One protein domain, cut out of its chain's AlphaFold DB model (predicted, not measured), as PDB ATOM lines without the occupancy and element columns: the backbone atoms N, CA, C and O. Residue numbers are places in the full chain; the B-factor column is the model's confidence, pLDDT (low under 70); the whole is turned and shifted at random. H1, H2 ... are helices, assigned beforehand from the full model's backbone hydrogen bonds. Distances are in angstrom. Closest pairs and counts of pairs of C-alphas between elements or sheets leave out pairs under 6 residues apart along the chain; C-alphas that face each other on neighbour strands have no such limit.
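Overview. This is residues 50 to 139 of the 139 residues of the protein "Vacuolar protein sorting-associated protein 52 homolog" of Portunus trituberculatus (UniProt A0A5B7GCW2). One long straight helix, H3, makes the long axis of a rod-like model, and two shorter helices, H1 and H2, pack on part of its length. H2 and H3 form a helical hairpin, H1 packs on both of them, and beyond the other end of H3 the chain turns through a loop, of which residues 122 to 127 stick out, and folds back into the short helix H4. The printed part has 90 residues with four named helices, in the order H1, H2, H3, H4, and no named strand; the class is all helix. The whole is loose, with a radius of gyration of the C-alphas of 17.1 A, and its C-alphas span 59 by 21 by 21 A.

Arrangement. The longest helix is H3, residues 90 to 120. H2, residues 65 to 83, touches H3 at residues 96 to 106 of H3 alone; the closest C-alphas are those of Ser 78 and Val 99, 6.4 A apart. H2 and H3 form a helical hairpin, running opposite ways at a steep tilt of 42 degrees. H1, residues 51 to 59, touches H3 at residues 102 to 106 of H3 alone, with the C-alphas of Ile 57 and Ala 106 closest at 6.1 A. H1 and H3 run the same way at a shallow tilt of 24 degrees. H1 also touches H2, at residues 66 to 74 of H2 alone, and the closest C-alphas, those of Met 53 and Gln 70, are 5.9 A apart. These two run opposite ways at a steep tilt of 59 degrees. H4, residues 129 to 136, is close to H3 but not clearly touching it: the closest C-alphas, those of Gln 120 and Pro 131, are 6.9 A apart, and the two run opposite ways at a shallow tilt of 28 degrees. H4 is apart from H1 and from H2. In H1, H2, H3 and H4 every backbone O i to N i+4 pair is within hydrogen-bond range.

Along the chain. H3 measures 45.7 A from C-alpha 90 at (52.244, 7.680, 14.485) to C-alpha 120 at (91.705, 23.681, 31.043). H2 measures 27.2 A from first to last C-alpha, H1 12.0 A and H4 10.5 A. H1 begins at C-alpha 51, (64.172, 4.029, 30.208), and H4 ends at C-alpha 136, (95.373, 9.844, 27.207).

Size, cuts and confidence. The two C-alphas farthest apart are those of Asp 88 and Leu 125, at 58.8 A. The printed part has no cut and ends at residue 139, the chain's last residue. The link from H1 to H2 is tight, those from H2 to H3 and from H3 to H4 are short, and no link is long. The mean pLDDT of the printed part is 85.3, and it is under 70 at residues 85 to 88, residue 124 and residues 135 to 139.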
ATOM      1  N   PRO A  50      64.522   1.830  25.857       92.62
ATOM      2  CA  PRO A  50      64.391   1.532  27.280       92.62
ATOM      3  C   PRO A  50      64.685   2.761  28.146       92.62
ATOM      4  O   PRO A  50      65.653   3.477  27.893       92.62
ATOM      5  N   GLU A  51      63.943   2.939  29.240       92.69
ATOM      6  CA  GLU A  51      64.172   4.029  30.208       92.69
ATOM      7  C   GLU A  51      65.613   4.035  30.747       92.69
ATOM      8  O   GLU A  51      66.236   5.079  30.910       92.69
ATOM      9  N   ILE A  52      66.200   2.852  30.938       93.00
ATOM     10  CA  ILE A  52      67.589   2.689  31.384       93.00
ATOM     11  C   ILE A  52      68.573   3.371  30.415       93.00
ATOM     12  O   ILE A  52      69.537   4.000  30.856       93.00
ATOM     13  N   MET A  53      68.320   3.306  29.102       94.19
ATOM     14  CA  MET A  53      69.136   4.002  28.100       94.19
ATOM     15  C   MET A  53      69.046   5.518  28.290       94.19
ATOM     16  O   MET A  53      70.072   6.200  28.285       94.19
ATOM     17  N   ILE A  54      67.836   6.040  28.513       94.44
ATOM     18  CA  ILE A  54      67.585   7.466  28.756       94.44
ATOM     19  C   ILE A  54      68.355   7.930  29.994       94.44
ATOM     20  O   ILE A  54      69.138   8.882  29.923       94.44
ATOM     21  N   GLN A  55      68.206   7.210  31.106       94.88
ATOM     22  CA  GLN A  55      68.868   7.524  32.371       94.88
ATOM     23  C   GLN A  55      70.393   7.529  32.241       94.88
ATOM     24  O   GLN A  55      71.050   8.453  32.725       94.88
ATOM     25  N   HIS A  56      70.974   6.553  31.543       94.94
ATOM     26  CA  HIS A  56      72.421   6.509  31.340       94.94
ATOM     27  C   HIS A  56      72.931   7.634  30.434       94.94
ATOM     28  O   HIS A  56      73.934   8.269  30.759       94.94
ATOM     29  N   ILE A  57      72.237   7.948  29.337       94.94
ATOM     30  CA  ILE A  57      72.630   9.067  28.467       94.94
ATOM     31  C   ILE A  57      72.600  10.394  29.247       94.94
ATOM     32  O   ILE A  57      73.538  11.198  29.164       94.94
ATOM     33  N   LEU A  58      71.569  10.608  30.066       93.50
ATOM     34  CA  LEU A  58      71.399  11.848  30.823       93.50
ATOM     35  C   LEU A  58      72.343  11.961  32.025       93.50
ATOM     36  O   LEU A  58      72.984  13.001  32.190       93.50
ATOM     37  N   ASN A  59      72.511  10.901  32.811       93.44
ATOM     38  CA  ASN A  59      73.136  10.996  34.134       93.44
ATOM     39  C   ASN A  59      74.555  10.420  34.191       93.44
ATOM     40  O   ASN A  59      75.373  10.886  34.981       93.44
ATOM     41  N   THR A  60      74.901   9.459  33.333       92.88
ATOM     42  CA  THR A  60      76.223   8.818  33.388       92.88
ATOM     43  C   THR A  60      77.309   9.731  32.799       92.88
ATOM     44  O   THR A  60      77.079  10.351  31.759       92.88
ATOM     45  N   PRO A  61      78.490   9.869  33.429       91.25
ATOM     46  CA  PRO A  61      79.590  10.662  32.879       91.25
ATOM     47  C   PRO A  61      80.023  10.189  31.484       91.25
ATOM     48  O   PRO A  61      80.048   8.995  31.207       91.25
ATOM     49  N   VAL A  62      80.450  11.123  30.625       90.00
ATOM     50  CA  VAL A  62      80.903  10.824  29.246       90.00
ATOM     51  C   VAL A  62      82.113   9.879  29.219       90.00
ATOM     52  O   VAL A  62      82.328   9.166  28.245       90.00
ATOM     53  N   THR A  63      82.902   9.862  30.293       87.25
ATOM     54  CA  THR A  63      84.096   9.019  30.446       87.25
ATOM     55  C   THR A  63      83.792   7.574  30.835       87.25
ATOM     56  O   THR A  63      84.712   6.760  30.862       87.25
ATOM     57  N   ASP A  64      82.550   7.261  31.201       91.62
ATOM     58  CA  ASP A  64      82.157   5.920  31.623       91.62
ATOM     59  C   ASP A  64      81.918   5.010  30.405       91.62
ATOM     60  O   ASP A  64      81.320   5.409  29.399       91.62
ATOM     61  N   ASN A  65      82.336   3.752  30.515       89.75
ATOM     62  CA  ASN A  65      82.087   2.739  29.498       89.75
ATOM     63  C   ASN A  65      80.584   2.473  29.304       89.75
ATOM     64  O   ASN A  65      80.152   2.210  28.181       89.75
ATOM     65  N   LEU A  66      79.771   2.595  30.359       92.00
ATOM     66  CA  LEU A  66      78.317   2.448  30.252       92.00
ATOM     67  C   LEU A  66      77.707   3.516  29.336       92.00
ATOM     68  O   LEU A  66      76.882   3.193  28.483       92.00
ATOM     69  N   PHE A  67      78.163   4.770  29.434       93.50
ATOM     70  CA  PHE A  67      77.721   5.836  28.530       93.50
ATOM     71  C   PHE A  67      78.091   5.511  27.077       93.50
ATOM     72  O   PHE A  67      77.252   5.619  26.183       93.50
ATOM     73  N   MET A  68      79.318   5.036  26.839       92.00
ATOM     74  CA  MET A  68      79.781   4.625  25.508       92.00
ATOM     75  C   MET A  68      78.964   3.467  24.923       92.00
ATOM     76  O   MET A  68      78.641   3.478  23.733       92.00
ATOM     77  N   GLN A  69      78.612   2.469  25.736       94.19
ATOM     78  CA  GLN A  69      77.764   1.352  25.311       94.19
ATOM     79  C   GLN A  69      76.360   1.829  24.925       94.19
ATOM     80  O   GLN A  69      75.876   1.491  23.843       94.19
ATOM     81  N   GLN A  70      75.742   2.667  25.758       94.94
ATOM     82  CA  GLN A  70      74.408   3.208  25.486       94.94
ATOM     83  C   GLN A  70      74.405   4.149  24.276       94.94
ATOM     84  O   GLN A  70      73.472   4.116  23.478       94.94
ATOM     85  N   LEU A  71      75.478   4.916  24.061       94.94
ATOM     86  CA  LEU A  71      75.638   5.759  22.875       94.94
ATOM     87  C   LEU A  71      75.720   4.930  21.583       94.94
ATOM     88  O   LEU A  71      75.114   5.294  20.574       94.94
ATOM     89  N   LYS A  72      76.442   3.801  21.603       94.44
ATOM     90  CA  LYS A  72      76.501   2.873  20.460       94.44
ATOM     91  C   LYS A  72      75.128   2.278  20.156       94.44
ATOM     92  O   LYS A  72      74.734   2.261  18.990       94.44
ATOM     93  N   ALA A  73      74.401   1.848  21.185       94.25
ATOM     94  CA  ALA A  73      73.048   1.320  21.040       94.25
ATOM     95  C   ALA A  73      72.080   2.384  20.490       94.25
ATOM     96  O   ALA A  73      71.354   2.116  19.535       94.25
ATOM     97  N   LEU A  74      72.128   3.615  21.011       95.00
ATOM     98  CA  LEU A  74      71.326   4.739  20.516       95.00
ATOM     99  C   LEU A  74      71.616   5.038  19.036       95.00
ATOM    100  O   LEU A  74      70.691   5.236  18.252       95.00
ATOM    101  N   ASN A  75      72.887   5.015  18.626       94.00
ATOM    102  CA  ASN A  75      73.273   5.225  17.228       94.00
ATOM    103  C   ASN A  75      72.753   4.109  16.304       94.00
ATOM    104  O   ASN A  75      72.289   4.395  15.204       94.00
ATOM    105  N   GLN A  76      72.801   2.846  16.741       93.06
ATOM    106  CA  GLN A  76      72.218   1.728  15.989       93.06
ATOM    107  C   GLN A  76      70.705   1.905  15.812       93.06
ATOM    108  O   GLN A  76      70.208   1.775  14.696       93.06
ATOM    109  N   LYS A  77      69.995   2.294  16.878       91.81
ATOM    110  CA  LYS A  77      68.554   2.586  16.827       91.81
ATOM    111  C   LYS A  77      68.232   3.754  15.897       91.81
ATOM    112  O   LYS A  77      67.339   3.640  15.067       91.81
ATOM    113  N   SER A  78      68.998   4.845  15.966       90.94
ATOM    114  CA  SER A  78      68.825   5.998  15.070       90.94
ATOM    115  C   SER A  78      69.005   5.617  13.597       90.94
ATOM    116  O   SER A  78      68.225   6.053  12.751       90.94
ATOM    117  N   LYS A  79      69.993   4.770  13.275       90.75
ATOM    118  CA  LYS A  79      70.190   4.262  11.908       90.75
ATOM    119  C   LYS A  79      69.033   3.388  11.450       90.75
ATOM    120  O   LYS A  79      68.491   3.646  10.383       90.75
ATOM    121  N   PHE A  80      68.618   2.433  12.281       88.75
ATOM    122  CA  PHE A  80      67.481   1.570  11.979       88.75
ATOM    123  C   PHE A  80      66.218   2.387  11.684       88.75
ATOM    124  O   PHE A  80      65.567   2.171  10.669       88.75
ATOM    125  N   ILE A  81      65.917   3.388  12.519       86.44
ATOM    126  CA  ILE A  81      64.741   4.245  12.331       86.44
ATOM    127  C   ILE A  81      64.806   5.022  11.009       86.44
ATOM    128  O   ILE A  81      63.801   5.133  10.310       86.44
ATOM    129  N   LYS A  82      65.991   5.517  10.636       84.81
ATOM    130  CA  LYS A  82      66.206   6.219   9.361       84.81
ATOM    131  C   LYS A  82      66.087   5.293   8.152       84.81
ATOM    132  O   LYS A  82      65.519   5.691   7.142       84.81
ATOM    133  N   GLU A  83      66.620   4.079   8.240       85.19
ATOM    134  CA  GLU A  83      66.591   3.090   7.154       85.19
ATOM    135  C   GLU A  83      65.179   2.560   6.893       85.19
ATOM    136  O   GLU A  83      64.806   2.340   5.742       85.19
ATOM    137  N   GLN A  84      64.376   2.404   7.947       76.81
ATOM    138  CA  GLN A  84      63.012   1.891   7.833       76.81
ATOM    139  C   GLN A  84      62.025   2.879   7.197       76.81
ATOM    140  O   GLN A  84      60.915   2.464   6.859       76.81
ATOM    141  N   ASN A  85      62.413   4.152   7.002       64.06
ATOM    142  CA  ASN A  85      61.617   5.177   6.311       64.06
ATOM    143  C   ASN A  85      60.130   5.103   6.716       64.06
ATOM    144  O   ASN A  85      59.249   4.987   5.862       64.06
ATOM    145  N   PHE A  86      59.881   5.033   8.034       63.41
ATOM    146  CA  PHE A  86      58.613   4.571   8.593       63.41
ATOM    147  C   PHE A  86      57.420   5.286   7.964       63.41
ATOM    148  O   PHE A  86      57.182   6.474   8.173       63.41
ATOM    149  N   ARG A  87      56.682   4.509   7.170       59.88
ATOM    150  CA  ARG A  87      55.455   4.903   6.489       59.88
ATOM    151  C   ARG A  87      54.366   5.126   7.535       59.88
ATOM    152  O   ARG A  87      54.005   4.182   8.230       59.88
ATOM    153  N   ASP A  88      53.887   6.362   7.638       64.69
ATOM    154  CA  ASP A  88      52.585   6.817   8.161       64.69
ATOM    155  C   ASP A  88      52.133   6.395   9.579       64.69
ATOM    156  O   ASP A  88      51.108   6.870  10.062       64.69
ATOM    157  N   ALA A  89      52.877   5.550  10.296       77.50
ATOM    158  CA  ALA A  89      52.519   5.095  11.636       77.50
ATOM    159  C   ALA A  89      52.959   6.104  12.712       77.50
ATOM    160  O   ALA A  89      54.153   6.291  12.951       77.50
ATOM    161  N   HIS A  90      51.993   6.690  13.426       79.12
ATOM    162  CA  HIS A  90      52.244   7.680  14.485       79.12
ATOM    163  C   HIS A  90      53.219   7.199  15.570       79.12
ATOM    164  O   HIS A  90      54.141   7.923  15.926       79.12
ATOM    165  N   SER A  91      53.110   5.949  16.030       78.75
ATOM    166  CA  SER A  91      54.000   5.418  17.074       78.75
ATOM    167  C   SER A  91      55.475   5.371  16.656       78.75
ATOM    168  O   SER A  91      56.361   5.443  17.505       78.75
ATOM    169  N   CYS A  92      55.760   5.265  15.354       80.31
ATOM    170  CA  CYS A  92      57.133   5.324  14.855       80.31
ATOM    171  C   CYS A  92      57.679   6.757  14.902       80.31
ATOM    172  O   CYS A  92      58.858   6.945  15.199       80.31
ATOM    173  N   GLN A  93      56.825   7.759  14.662       82.75
ATOM    174  CA  GLN A  93      57.186   9.176  14.765       82.75
ATOM    175  C   GLN A  93      57.486   9.569  16.216       82.75
ATOM    176  O   GLN A  93      58.487  10.238  16.466       82.75
ATOM    177  N   ASP A  94      56.683   9.094  17.174       85.88
ATOM    178  CA  ASP A  94      56.907   9.346  18.605       85.88
ATOM    179  C   ASP A  94      58.277   8.823  19.058       85.88
ATOM    180  O   ASP A  94      59.048   9.509  19.732       85.88
ATOM    181  N   VAL A  95      58.618   7.602  18.641       88.69
ATOM    182  CA  VAL A  95      59.910   6.988  18.960       88.69
ATOM    183  C   VAL A  95      61.061   7.702  18.257       88.69
ATOM    184  O   VAL A  95      62.113   7.908  18.865       88.69
ATOM    185  N   GLN A  96      60.872   8.113  17.003       88.94
ATOM    186  CA  GLN A  96      61.867   8.891  16.276       88.94
ATOM    187  C   GLN A  96      62.186  10.209  16.994       88.94
ATOM    188  O   GLN A  96      63.359  10.500  17.224       88.94
ATOM    189  N   ASP A  97      61.166  10.959  17.415       90.25
ATOM    190  CA  ASP A  97      61.340  12.210  18.159       90.25
ATOM    191  C   ASP A  97      62.116  11.995  19.472       90.25
ATOM    192  O   ASP A  97      63.039  12.750  19.793       90.25
ATOM    193  N   ILE A  98      61.822  10.913  20.202       91.88
ATOM    194  CA  ILE A  98      62.560  10.542  21.418       91.88
ATOM    195  C   ILE A  98      64.038  10.258  21.108       91.88
ATOM    196  O   ILE A  98      64.926  10.774  21.798       91.88
ATOM    197  N   VAL A  99      64.323   9.458  20.077       93.19
ATOM    198  CA  VAL A  99      65.698   9.106  19.681       93.19
ATOM    199  C   VAL A  99      66.475  10.335  19.212       93.19
ATOM    200  O   VAL A  99      67.643  10.498  19.582       93.19
ATOM    201  N   ASP A 100      65.843  11.236  18.465       93.00
ATOM    202  CA  ASP A 100      66.471  12.472  18.001       93.00
ATOM    203  C   ASP A 100      66.778  13.411  19.179       93.00
ATOM    204  O   ASP A 100      67.908  13.900  19.312       93.00
ATOM    205  N   LYS A 101      65.838  13.581  20.117       94.94
ATOM    206  CA  LYS A 101      66.056  14.353  21.352       94.94
ATOM    207  C   LYS A 101      67.186  13.777  22.206       94.94
ATOM    208  O   LYS A 101      68.045  14.531  22.675       94.94
ATOM    209  N   LEU A 102      67.229  12.457  22.386       95.88
ATOM    210  CA  LEU A 102      68.320  11.773  23.091       95.88
ATOM    211  C   LEU A 102      69.663  11.981  22.396       95.88
ATOM    212  O   LEU A 102      70.668  12.236  23.062       95.88
ATOM    213  N   THR A 103      69.677  11.932  21.065       95.31
ATOM    214  CA  THR A 103      70.881  12.169  20.262       95.31
ATOM    215  C   THR A 103      71.408  13.585  20.481       95.31
ATOM    216  O   THR A 103      72.591  13.767  20.780       95.31
ATOM    217  N   VAL A 104      70.533  14.593  20.432       96.38
ATOM    218  CA  VAL A 104      70.897  15.992  20.713       96.38
ATOM    219  C   VAL A 104      71.453  16.146  22.131       96.38
ATOM    220  O   VAL A 104      72.478  16.807  22.323       96.38
ATOM    221  N   LYS A 105      70.829  15.508  23.130       95.88
ATOM    222  CA  LYS A 105      71.313  15.525  24.520       95.88
ATOM    223  C   LYS A 105      72.694  14.886  24.656       95.88
ATOM    224  O   LYS A 105      73.577  15.491  25.262       95.88
ATOM    225  N   ALA A 106      72.905  13.719  24.051       95.44
ATOM    226  CA  ALA A 106      74.192  13.031  24.071       95.44
ATOM    227  C   ALA A 106      75.300  13.878  23.424       95.44
ATOM    228  O   ALA A 106      76.356  14.079  24.025       95.44
ATOM    229  N   VAL A 107      75.043  14.440  22.237       95.69
ATOM    230  CA  VAL A 107      76.000  15.305  21.524       95.69
ATOM    231  C   VAL A 107      76.320  16.563  22.327       95.69
ATOM    232  O   VAL A 107      77.487  16.935  22.440       95.69
ATOM    233  N   THR A 108      75.309  17.200  22.923       95.81
ATOM    234  CA  THR A 108      75.499  18.395  23.761       95.81
ATOM    235  C   THR A 108      76.405  18.086  24.947       95.81
ATOM    236  O   THR A 108      77.384  18.794  25.175       95.81
ATOM    237  N   LYS A 109      76.158  16.971  25.636       94.81
ATOM    238  CA  LYS A 109      76.952  16.532  26.785       94.81
ATOM    239  C   LYS A 109      78.403  16.204  26.415       94.81
ATOM    240  O   LYS A 109      79.332  16.605  27.115       94.81
ATOM    241  N   ILE A 110      78.618  15.522  25.287       94.00
ATOM    242  CA  ILE A 110      79.964  15.250  24.756       94.00
ATOM    243  C   ILE A 110      80.674  16.564  24.413       94.00
ATOM    244  O   ILE A 110      81.839  16.754  24.769       94.00
ATOM    245  N   ARG A 111      79.975  17.496  23.757       95.31
ATOM    246  CA  ARG A 111      80.515  18.814  23.412       95.31
ATOM    247  C   ARG A 111      80.922  19.596  24.657       95.31
ATOM    248  O   ARG A 111      82.021  20.142  24.680       95.31
ATOM    249  N   GLU A 112      80.069  19.648  25.675       93.88
ATOM    250  CA  GLU A 112      80.367  20.312  26.949       93.88
ATOM    251  C   GLU A 112      81.612  19.721  27.607       93.88
ATOM    252  O   GLU A 112      82.513  20.467  27.995       93.88
ATOM    253  N   TYR A 113      81.716  18.391  27.653       91.31
ATOM    254  CA  TYR A 113      82.896  17.709  28.174       91.31
ATOM    255  C   TYR A 113      84.174  18.092  27.408       91.31
ATOM    256  O   TYR A 113      85.180  18.467  28.019       91.31
ATOM    257  N   LEU A 114      84.144  18.058  26.072       89.56
ATOM    258  CA  LEU A 114      85.296  18.430  25.244       89.56
ATOM    259  C   LEU A 114      85.686  19.901  25.428       89.56
ATOM    260  O   LEU A 114      86.868  20.207  25.585       89.56
ATOM    261  N   LEU A 115      84.707  20.808  25.465       91.38
ATOM    262  CA  LEU A 115      84.948  22.229  25.709       91.38
ATOM    263  C   LEU A 115      85.567  22.462  27.087       91.38
ATOM    264  O   LEU A 115      86.551  23.194  27.185       91.38
ATOM    265  N   GLN A 116      85.063  21.804  28.133       89.06
ATOM    266  CA  GLN A 116      85.656  21.875  29.471       89.06
ATOM    267  C   GLN A 116      87.123  21.439  29.461       89.06
ATOM    268  O   GLN A 116      87.959  22.119  30.060       89.06
ATOM    269  N   LYS A 117      87.464  20.355  28.752       84.69
ATOM    270  CA  LYS A 117      88.863  19.935  28.609       84.69
ATOM    271  C   LYS A 117      89.697  20.971  27.864       84.69
ATOM    272  O   LYS A 117      90.767  21.314  28.348       84.69
ATOM    273  N   ILE A 118      89.203  21.534  26.761       85.25
ATOM    274  CA  ILE A 118      89.902  22.596  26.016       85.25
ATOM    275  C   ILE A 118      90.133  23.833  26.897       85.25
ATOM    276  O   ILE A 118      91.225  24.399  26.892       85.25
ATOM    277  N   TYR A 119      89.144  24.242  27.695       86.44
ATOM    278  CA  TYR A 119      89.273  25.396  28.588       86.44
ATOM    279  C   TYR A 119      90.327  25.198  29.683       86.44
ATOM    280  O   TYR A 119      90.943  26.180  30.100       86.44
ATOM    281  N   GLN A 120      90.605  23.960  30.108       82.00
ATOM    282  CA  GLN A 120      91.705  23.681  31.043       82.00
ATOM    283  C   GLN A 120      93.074  24.071  30.463       82.00
ATOM    284  O   GLN A 120      93.941  24.492  31.220       82.00
ATOM    285  N   PHE A 121      93.249  24.023  29.138       78.69
ATOM    286  CA  PHE A 121      94.480  24.454  28.462       78.69
ATOM    287  C   PHE A 121      94.566  25.970  28.233       78.69
ATOM    288  O   PHE A 121      95.606  26.466  27.819       78.69
ATOM    289  N   ARG A 122      93.498  26.737  28.480       82.00
ATOM    290  CA  ARG A 122      93.506  28.201  28.278       82.00
ATOM    291  C   ARG A 122      93.881  28.989  29.531       82.00
ATOM    292  O   ARG A 122      94.040  30.204  29.457       82.00
ATOM    293  N   LYS A 123      93.993  28.329  30.687       77.31
ATOM    294  CA  LYS A 123      94.326  28.988  31.953       77.31
ATOM    295  C   LYS A 123      95.817  29.382  31.969       77.31
ATOM    296  O   LYS A 123      96.657  28.504  31.750       77.31
ATOM    297  N   PRO A 124      96.166  30.653  32.243       67.25
ATOM    298  CA  PRO A 124      97.562  31.081  32.327       67.25
ATOM    299  C   PRO A 124      98.302  30.297  33.419       67.25
ATOM    300  O   PRO A 124      97.718  29.980  34.453       67.25
ATOM    301  N   LEU A 125      99.575  29.969  33.167       73.38
ATOM    302  CA  LEU A 125     100.433  29.159  34.050       73.38
ATOM    303  C   LEU A 125      99.921  27.723  34.320       73.38
ATOM    304  O   LEU A 125     100.298  27.107  35.315       73.38
ATOM    305  N   SER A 126      99.078  27.157  33.446       71.12
ATOM    306  CA  SER A 126      98.614  25.771  33.609       71.12
ATOM    307  C   SER A 126      99.721  24.753  33.381       71.12
ATOM    308  O   SER A 126     100.417  24.782  32.367       71.12
ATOM    309  N   ASN A 127      99.818  23.774  34.280       77.62
ATOM    310  CA  ASN A 127     100.612  22.579  34.032       77.62
ATOM    311  C   ASN A 127      99.897  21.697  32.997       77.62
ATOM    312  O   ASN A 127      98.998  20.928  33.340       77.62
ATOM    313  N   TYR A 128     100.310  21.804  31.736       79.06
ATOM    314  CA  TYR A 128      99.710  21.090  30.606       79.06
ATOM    315  C   TYR A 128      99.851  19.559  30.668       79.06
ATOM    316  O   TYR A 128      99.049  18.865  30.041       79.06
ATOM    317  N   GLN A 129     100.785  19.013  31.459       73.19
ATOM    318  CA  GLN A 129     100.953  17.558  31.606       73.19
ATOM    319  C   GLN A 129      99.744  16.905  32.290       73.19
ATOM    320  O   GLN A 129      99.368  15.783  31.957       73.19
ATOM    321  N   ILE A 130      99.098  17.608  33.225       73.12
ATOM    322  CA  ILE A 130      97.945  17.095  33.978       73.12
ATOM    323  C   ILE A 130      96.725  16.854  33.061       73.12
ATOM    324  O   ILE A 130      96.244  15.717  33.008       73.12
ATOM    325  N   PRO A 131      96.215  17.847  32.301       72.56
ATOM    326  CA  PRO A 131      95.096  17.629  31.390       72.56
ATOM    327  C   PRO A 131      95.464  16.724  30.201       72.56
ATOM    328  O   PRO A 131      94.610  15.961  29.748       72.56
ATOM    329  N   GLN A 132      96.723  16.719  29.745       71.06
ATOM    330  CA  GLN A 132      97.195  15.806  28.695       71.06
ATOM    331  C   GLN A 132      97.140  14.336  29.146       71.06
ATOM    332  O   GLN A 132      96.572  13.496  28.448       71.06
ATOM    333  N   ASN A 133      97.631  14.026  30.349       71.81
ATOM    334  CA  ASN A 133      97.558  12.674  30.914       71.81
ATOM    335  C   ASN A 133      96.113  12.224  31.172       71.81
ATOM    336  O   ASN A 133      95.790  11.049  30.997       71.81
ATOM    337  N   ALA A 134      95.225  13.146  31.554       70.50
ATOM    338  CA  ALA A 134      93.805  12.843  31.716       70.50
ATOM    339  C   ALA A 134      93.120  12.497  30.381       70.50
ATOM    340  O   ALA A 134      92.250  11.634  30.360       70.50
ATOM    341  N   MET A 135      93.510  13.128  29.269       67.75
ATOM    342  CA  MET A 135      92.987  12.791  27.937       67.75
ATOM    343  C   MET A 135      93.488  11.432  27.436       67.75
ATOM    344  O   MET A 135      92.704  10.661  26.891       67.75
ATOM    345  N   ILE A 136      94.765  11.107  27.662       64.44
ATOM    346  CA  ILE A 136      95.373   9.844  27.207       64.44
ATOM    347  C   ILE A 136      94.750   8.620  27.905       64.44
ATOM    348  O   ILE A 136      94.688   7.544  27.316       64.44
ATOM    349  N   LYS A 137      94.245   8.780  29.136       63.56
ATOM    350  CA  LYS A 137      93.593   7.705  29.903       63.56
ATOM    351  C   LYS A 137      92.229   7.260  29.363       63.56
ATOM    352  O   LYS A 137      91.777   6.186  29.737       63.56
ATOM    353  N   HIS A 138      91.580   8.059  28.518       60.62
ATOM    354  CA  HIS A 138      90.242   7.776  27.983       60.62
ATOM    355  C   HIS A 138      90.266   7.518  26.465       60.62
ATOM    356  O   HIS A 138      89.345   7.930  25.760       60.62
ATOM    357  N   LYS A 139      91.350   6.908  25.972       49.81
ATOM    358  CA  LYS A 139      91.541   6.552  24.561       49.81
ATOM    359  C   LYS A 139      90.672   5.368  24.137       49.81
ATOM    360  O   LYS A 139      90.474   4.464  24.978       49.81
TER     361      LYS A 139